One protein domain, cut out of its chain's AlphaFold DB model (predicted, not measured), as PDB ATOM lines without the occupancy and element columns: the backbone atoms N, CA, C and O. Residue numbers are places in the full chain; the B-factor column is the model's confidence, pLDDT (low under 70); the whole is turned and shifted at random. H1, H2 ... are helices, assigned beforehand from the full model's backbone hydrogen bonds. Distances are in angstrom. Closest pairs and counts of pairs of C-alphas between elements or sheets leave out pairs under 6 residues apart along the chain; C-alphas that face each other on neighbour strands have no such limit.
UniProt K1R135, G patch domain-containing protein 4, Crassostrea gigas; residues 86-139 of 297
ATOM      1  N   GLU A  86      28.222  -1.347   6.592       53.31
ATOM      2  CA  GLU A  86      28.512  -0.080   5.917       53.31
ATOM      3  C   GLU A  86      27.249   0.737   5.609       53.31
ATOM      4  O   GLU A  86      27.312   1.968   5.550       53.31
ATOM      5  N   GLU A  87      26.087   0.084   5.524       49.31
ATOM      6  CA  GLU A  87      24.797   0.740   5.277       49.31
ATOM      7  C   GLU A  87      24.264   1.469   6.526       49.31
ATOM      8  O   GLU A  87      23.799   2.607   6.418       49.31
ATOM      9  N   ASP A  88      24.469   0.915   7.728       51.31
ATOM     10  CA  ASP A  88      24.122   1.569   9.004       51.31
ATOM     11  C   ASP A  88      24.982   2.809   9.286       51.31
ATOM     12  O   ASP A  88      24.542   3.798   9.882       51.31
ATOM     13  N   ARG A  89      26.229   2.807   8.802       51.84
ATOM     14  CA  ARG A  89      27.133   3.955   8.929       51.84
ATOM     15  C   ARG A  89      26.728   5.109   8.005       51.84
ATOM     16  O   ARG A  89      26.996   6.269   8.323       51.84
ATOM     17  N   GLN A  90      26.076   4.794   6.884       55.22
ATOM     18  CA  GLN A  90      25.593   5.767   5.903       55.22
ATOM     19  C   GLN A  90      24.196   6.317   6.237       55.22
ATOM     20  O   GLN A  90      23.889   7.443   5.846       55.22
ATOM     21  N   THR A  91      23.350   5.595   6.978       54.06
ATOM     22  CA  THR A  91      22.050   6.112   7.456       54.06
ATOM     23  C   THR A  91      22.202   7.027   8.675       54.06
ATOM     24  O   THR A  91      21.535   8.059   8.739       54.06
ATOM     25  N   LEU A  92      23.179   6.772   9.555       50.31
ATOM     26  CA  LEU A  92      23.616   7.721  10.596       50.31
ATOM     27  C   LEU A  92      24.217   9.018  10.025       50.31
ATOM     28  O   LEU A  92      24.149  10.056  10.675       50.31
ATOM     29  N   GLN A  93      24.755   8.988   8.804       55.38
ATOM     30  CA  GLN A  93      25.191  10.192   8.084       55.38
ATOM     31  C   GLN A  93      24.034  11.028   7.507       55.38
ATOM     32  O   GLN A  93      24.273  12.153   7.070       55.38
ATOM     33  N   LYS A  94      22.797  10.505   7.475       62.00
ATOM     34  CA  LYS A  94      21.635  11.181   6.863       62.00
ATOM     35  C   LYS A  94      20.751  11.923   7.866       62.00
ATOM     36  O   LYS A  94      19.927  12.729   7.439       62.00
ATOM     37  N   LEU A  95      20.926  11.693   9.168       58.81
ATOM     38  CA  LEU A  95      20.273  12.489  10.206       58.81
ATOM     39  C   LEU A  95      21.175  13.673  10.573       58.81
ATOM     40  O   LEU A  95      22.362  13.470  10.831       58.81
ATOM     41  N   PRO A  96      20.659  14.915  10.595       75.31
ATOM     42  CA  PRO A  96      21.463  16.057  10.993       75.31
ATOM     43  C   PRO A  96      21.926  15.882  12.444       75.31
ATOM     44  O   PRO A  96      21.150  15.460  13.305       75.31
ATOM     45  N   ASP A  97      23.172  16.269  12.730       73.31
ATOM     46  CA  ASP A  97      23.793  16.167  14.060       73.31
ATOM     47  C   ASP A  97      22.890  16.711  15.185       73.31
ATOM     48  O   ASP A  97      22.912  16.208  16.306       73.31
ATOM     49  N   GLU A  98      22.051  17.715  14.904       78.50
ATOM     50  CA  GLU A  98      21.098  18.269  15.870       78.50
ATOM     51  C   GLU A  98      20.008  17.289  16.322       78.50
ATOM     52  O   GLU A  98      19.581  17.336  17.476       78.50
ATOM     53  N   GLU A  99      19.537  16.417  15.437       75.81
ATOM     54  CA  GLU A  99      18.495  15.437  15.740       75.81
ATOM     55  C   GLU A  99      19.075  14.260  16.526       75.81
ATOM     56  O   GLU A  99      18.521  13.864  17.552       75.81
ATOM     57  N   ILE A 100      20.282  13.827  16.154       73.81
ATOM     58  CA  ILE A 100      21.072  12.842  16.902       73.81
ATOM     59  C   ILE A 100      21.360  13.359  18.320       73.81
ATOM     60  O   ILE A 100      21.185  12.638  19.307       73.81
ATOM     61  N   LEU A 101      21.738  14.636  18.452       74.44
ATOM     62  CA  LEU A 101      21.971  15.277  19.747       74.44
ATOM     63  C   LEU A 101      20.686  15.393  20.574       74.44
ATOM     64  O   LEU A 101      20.746  15.183  21.784       74.44
ATOM     65  N   LYS A 102      19.532  15.690  19.963       79.19
ATOM     66  CA  LYS A 102      18.231  15.735  20.656       79.19
ATOM     67  C   LYS A 102      17.803  14.358  21.161       79.19
ATOM     68  O   LYS A 102      17.411  14.253  22.322       79.19
ATOM     69  N   ILE A 103      17.952  13.311  20.347       73.06
ATOM     70  CA  ILE A 103      17.673  11.918  20.740       73.06
ATOM     71  C   ILE A 103      18.602  11.487  21.890       73.06
ATOM     72  O   ILE A 103      18.168  10.821  22.828       73.06
ATOM     73  N   CYS A 104      19.853  11.965  21.899       66.00
ATOM     74  CA  CYS A 104      20.815  11.748  22.986       66.00
ATOM     75  C   CYS A 104      20.636  12.687  24.204       66.00
ATOM     76  O   CYS A 104      21.498  12.724  25.089       66.00
ATOM     77  N   GLY A 105      19.557  13.480  24.274       67.69
ATOM     78  CA  GLY A 105      19.286  14.390  25.397       67.69
ATOM     79  C   GLY A 105      20.258  15.574  25.512       67.69
ATOM     80  O   GLY A 105      20.459  16.114  26.597       67.69
ATOM     81  N   GLY A 106      20.907  15.958  24.412       71.00
ATOM     82  CA  GLY A 106      21.862  17.067  24.326       71.00
ATOM     83  C   GLY A 106      23.251  16.762  24.894       71.00
ATOM     84  O   GLY A 106      24.110  17.646  24.931       71.00
ATOM     85  N   MET A 107      23.506  15.528  25.334       66.38
ATOM     86  CA  MET A 107      24.800  15.128  25.878       66.38
ATOM     87  C   MET A 107      25.663  14.464  24.813       66.38
ATOM     88  O   MET A 107      25.289  13.472  24.199       66.38
ATOM     89  N   THR A 108      26.885  14.959  24.654       66.25
ATOM     90  CA  THR A 108      27.914  14.255  23.887       66.25
ATOM     91  C   THR A 108      28.380  13.037  24.686       66.25
ATOM     92  O   THR A 108      28.618  13.157  25.893       66.25
ATOM     93  N   ALA A 109      28.583  11.887  24.031       61.22
ATOM     94  CA  ALA A 109      29.045  10.639  24.660       61.22
ATOM     95  C   ALA A 109      30.249  10.846  25.608       61.22
ATOM     96  O   ALA A 109      30.339  10.257  26.686       61.22
ATOM     97  N   HIS A 110      31.132  11.789  25.265       67.19
ATOM     98  CA  HIS A 110      32.294  12.155  26.070       67.19
ATOM     99  C   HIS A 110      31.961  12.779  27.442       67.19
ATOM    100  O   HIS A 110      32.705  12.588  28.408       67.19
ATOM    101  N   LYS A 111      30.856  13.526  27.555       65.44
ATOM    102  CA  LYS A 111      30.470  14.249  28.781       65.44
ATOM    103  C   LYS A 111      29.738  13.357  29.776       65.44
ATOM    104  O   LYS A 111      30.035  13.420  30.970       65.44
ATOM    105  N   GLY A 112      28.858  12.480  29.292       64.44
ATOM    106  CA  GLY A 112      28.171  11.512  30.150       64.44
ATOM    107  C   GLY A 112      29.146  10.525  30.800       64.44
ATOM    108  O   GLY A 112      29.038  10.239  31.993       64.44
ATOM    109  N   ALA A 113      30.179  10.091  30.064       66.06
ATOM    110  CA  ALA A 113      31.134   9.095  30.558       66.06
ATOM    111  C   ALA A 113      32.069   9.656  31.640       66.06
ATOM    112  O   ALA A 113      32.391   8.974  32.609       66.06
ATOM    113  N   ARG A 114      32.484  10.926  31.517       68.19
ATOM    114  CA  ARG A 114      33.412  11.560  32.471       68.19
ATOM    115  C   ARG A 114      32.783  11.901  33.816       68.19
ATOM    116  O   ARG A 114      33.513  12.100  34.795       68.19
ATOM    117  N   HIS A 115      31.470  12.099  33.865       68.94
ATOM    118  CA  HIS A 115      30.807  12.658  35.043       68.94
ATOM    119  C   HIS A 115      29.716  11.771  35.623       68.94
ATOM    120  O   HIS A 115      29.416  11.944  36.799       68.94
ATOM    121  N   GLY A 116      29.242  10.761  34.892       70.94
ATOM    122  CA  GLY A 116      28.273   9.798  35.395       70.94
ATOM    123  C   GLY A 116      26.889  10.419  35.595       70.94
ATOM    124  O   GLY A 116      26.734  11.539  36.085       70.94
ATOM    125  N   LEU A 117      25.858   9.655  35.249       64.31
ATOM    126  CA  LEU A 117      24.460  10.099  35.234       64.31
ATOM    127  C   LEU A 117      23.946  10.611  36.595       64.31
ATOM    128  O   LEU A 117      23.013  11.399  36.650       64.31
ATOM    129  N   LYS A 118      24.553  10.179  37.706       70.62
ATOM    130  CA  LYS A 118      24.102  10.515  39.068       70.62
ATOM    131  C   LYS A 118      24.681  11.827  39.618       70.62
ATOM    132  O   LYS A 118      24.276  12.257  40.694       70.62
ATOM    133  N   LEU A 119      25.621  12.479  38.923       70.12
ATOM    134  CA  LEU A 119      26.254  13.720  39.395       70.12
ATOM    135  C   LEU A 119      25.626  14.970  38.757       70.12
ATOM    136  O   LEU A 119      26.343  15.813  38.213       70.12
ATOM    137  N   ASN A 120      24.303  15.124  38.886       73.44
ATOM    138  CA  ASN A 120      23.529  16.249  38.331       73.44
ATOM    139  C   ASN A 120      24.149  17.619  38.655       73.44
ATOM    140  O   ASN A 120      24.317  18.444  37.767       73.44
ATOM    141  N   GLY A 121      24.632  17.827  39.886       82.00
ATOM    142  CA  GLY A 121      25.274  19.093  40.261       82.00
ATOM    143  C   GLY A 121      26.628  19.356  39.581       82.00
ATOM    144  O   GLY A 121      27.057  20.503  39.478       82.00
ATOM    145  N   LYS A 122      27.347  18.323  39.120       78.12
ATOM    146  CA  LYS A 122      28.569  18.504  38.316       78.12
ATOM    147  C   LYS A 122      28.223  18.803  36.860       78.12
ATOM    148  O   LYS A 122      28.892  19.637  36.259       78.12
ATOM    149  N   LEU A 123      27.188  18.147  36.338       75.06
ATOM    150  CA  LEU A 123      26.672  18.368  34.989       75.06
ATOM    151  C   LEU A 123      26.144  19.798  34.825       75.06
ATOM    152  O   LEU A 123      26.544  20.478  33.888       75.06
ATOM    153  N   GLU A 124      25.368  20.294  35.789       79.94
ATOM    154  CA  GLU A 124      24.809  21.653  35.776       79.94
ATOM    155  C   GLU A 124      25.901  22.734  35.749       79.94
ATOM    156  O   GLU A 124      25.834  23.687  34.977       79.94
ATOM    157  N   ARG A 125      26.988  22.549  36.509       84.94
ATOM    158  CA  ARG A 125      28.136  23.471  36.460       84.94
ATOM    159  C   ARG A 125      28.835  23.480  35.103       84.94
ATOM    160  O   ARG A 125      29.303  24.529  34.676       84.94
ATOM    161  N   ILE A 126      28.939  22.326  34.448       82.19
ATOM    162  CA  ILE A 126      29.564  22.213  33.124       82.19
ATOM    163  C   ILE A 126      28.663  22.842  32.064       82.19
ATOM    164  O   ILE A 126      29.149  23.607  31.237       82.19
ATOM    165  N   GLN A 127      27.356  22.597  32.138       80.56
ATOM    166  CA  GLN A 127      26.371  23.224  31.263       80.56
ATOM    167  C   GLN A 127      26.398  24.752  31.392       80.56
ATOM    168  O   GLN A 127      26.400  25.453  30.383       80.56
ATOM    169  N   GLU A 128      26.502  25.280  32.615       84.94
ATOM    170  CA  GLU A 128      26.608  26.724  32.840       84.94
ATOM    171  C   GLU A 128      27.934  27.292  32.311       84.94
ATOM    172  O   GLU A 128      27.954  28.344  31.671       84.94
ATOM    173  N   GLN A 129      29.050  26.578  32.491       88.06
ATOM    174  CA  GLN A 129      30.333  26.961  31.889       88.06
ATOM    175  C   GLN A 129      30.257  27.019  30.358       88.06
ATOM    176  O   GLN A 129      30.799  27.945  29.751       88.06
ATOM    177  N   GLU A 130      29.567  26.069  29.735       86.62
ATOM    178  CA  GLU A 130      29.374  26.018  28.286       86.62
ATOM    179  C   GLU A 130      28.432  27.111  27.787       86.62
ATOM    180  O   GLU A 130      28.727  27.755  26.780       86.62
ATOM    181  N   ARG A 131      27.355  27.403  28.525       85.50
ATOM    182  CA  ARG A 131      26.448  28.521  28.235       85.50
ATOM    183  C   ARG A 131      27.197  29.850  28.254       85.50
ATOM    184  O   ARG A 131      27.100  30.629  27.305       85.50
ATOM    185  N   LEU A 132      27.997  30.079  29.296       90.12
ATOM    186  CA  LEU A 132      28.821  31.280  29.433       90.12
ATOM    187  C   LEU A 132      29.895  31.370  28.341       90.12
ATOM    188  O   LEU A 132      30.168  32.463  27.844       90.12
ATOM    189  N   LEU A 133      30.507  30.248  27.948       88.00
ATOM    190  CA  LEU A 133      31.472  30.210  26.847       88.00
ATOM    191  C   LEU A 133      30.812  30.567  25.508       88.00
ATOM    192  O   LEU A 133      31.338  31.399  24.772       88.00
ATOM    193  N   MET A 134      29.638  30.002  25.226       79.44
ATOM    194  CA  MET A 134      28.873  30.292  24.013       79.44
ATOM    195  C   MET A 134      28.400  31.746  23.974       79.44
ATOM    196  O   MET A 134      28.452  32.380  22.923       79.44
ATOM    197  N   GLU A 135      27.991  32.314  25.109       88.31
ATOM    198  CA  GLU A 135      27.626  33.729  25.209       88.31
ATOM    199  C   GLU A 135      28.836  34.645  24.961       88.31
ATOM    200  O   GLU A 135      28.733  35.625  24.220       88.31
ATOM    201  N   LYS A 136      30.010  34.297  25.507       90.50
ATOM    202  CA  LYS A 136      31.272  35.008  25.241       90.50
ATOM    203  C   LYS A 136      31.663  34.945  23.765       90.50
ATOM    204  O   LYS A 136      32.044  35.965  23.198       90.50
ATOM    205  N   TRP A 137      31.536  33.781  23.132       80.31
ATOM    206  CA  TRP A 137      31.825  33.608  21.706       80.31
ATOM    207  C   TRP A 137      30.838  34.355  20.806       80.31
ATOM    208  O   TRP A 137      31.256  34.973  19.829       80.31
ATOM    209  N   LYS A 138      29.544  34.371  21.150       82.44
ATOM    210  CA  LYS A 138      28.536  35.174  20.440       82.44
ATOM    211  C   LYS A 138      28.836  36.672  20.544       82.44
ATOM    212  O   LYS A 138      28.786  37.368  19.535       82.44
ATOM    213  N   LYS A 139      29.225  37.154  21.730       78.06
ATOM    214  CA  LYS A 139      29.631  38.553  21.954       78.06
ATOM    215  C   LYS A 139      30.887  38.937  21.165       78.06
ATOM    216  O   LYS A 139      30.923  40.021  20.599       78.06
TER     217      LYS A 139
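This is residues 86 to 139 of the 297 residues of the protein "G patch domain-containing protein 4" of Crassostrea gigas (UniProt K1R135). One long helix, H4, makes one arm of an open V, and three short helices, H3, H2 and H1, strung out one after another, make the other. There is no packed core, and H1 and residues 128 to 139 of H4 stick out. The 54 printed residues hold H1, H2, H3 and H4 in that order, all helix, loose with a radius of gyration of the C-alphas of 14.3 A, spanning 39 by 33 by 14 A.

Find C-alpha 120 at (23.529, 16.249, 38.331); from there H4, residues 120 to 139, runs 28.3 A to C-alpha 139 at (29.631, 38.553, 21.954). Look back to H3, residues 109 to 115, 10.7 A; H2, residues 97 to 103, 10.0 A; and H1, residues 86 to 91, 9.1 A.

H4 and H3 are close but not clearly touching, their closest C-alphas, of Leu 123 and His 115, 7.1 A apart. They run opposite ways at a steep tilt of 54 degrees. H2 is apart from H3 and H4, and H1 from H2, H3 and H4. Each O i to N i+4 pair is within hydrogen-bond range in H1 and H2, against 2 of 3 in H3 and 15 of 16 in H4.

The farthest C-alphas, Glu 86 and Lys 139, are 41.8 A apart. The printed part has no cut, and its three links are tight. Confidence is low, under 70, at residues 86 to 95, 104 to 105, 107 to 115 and 117.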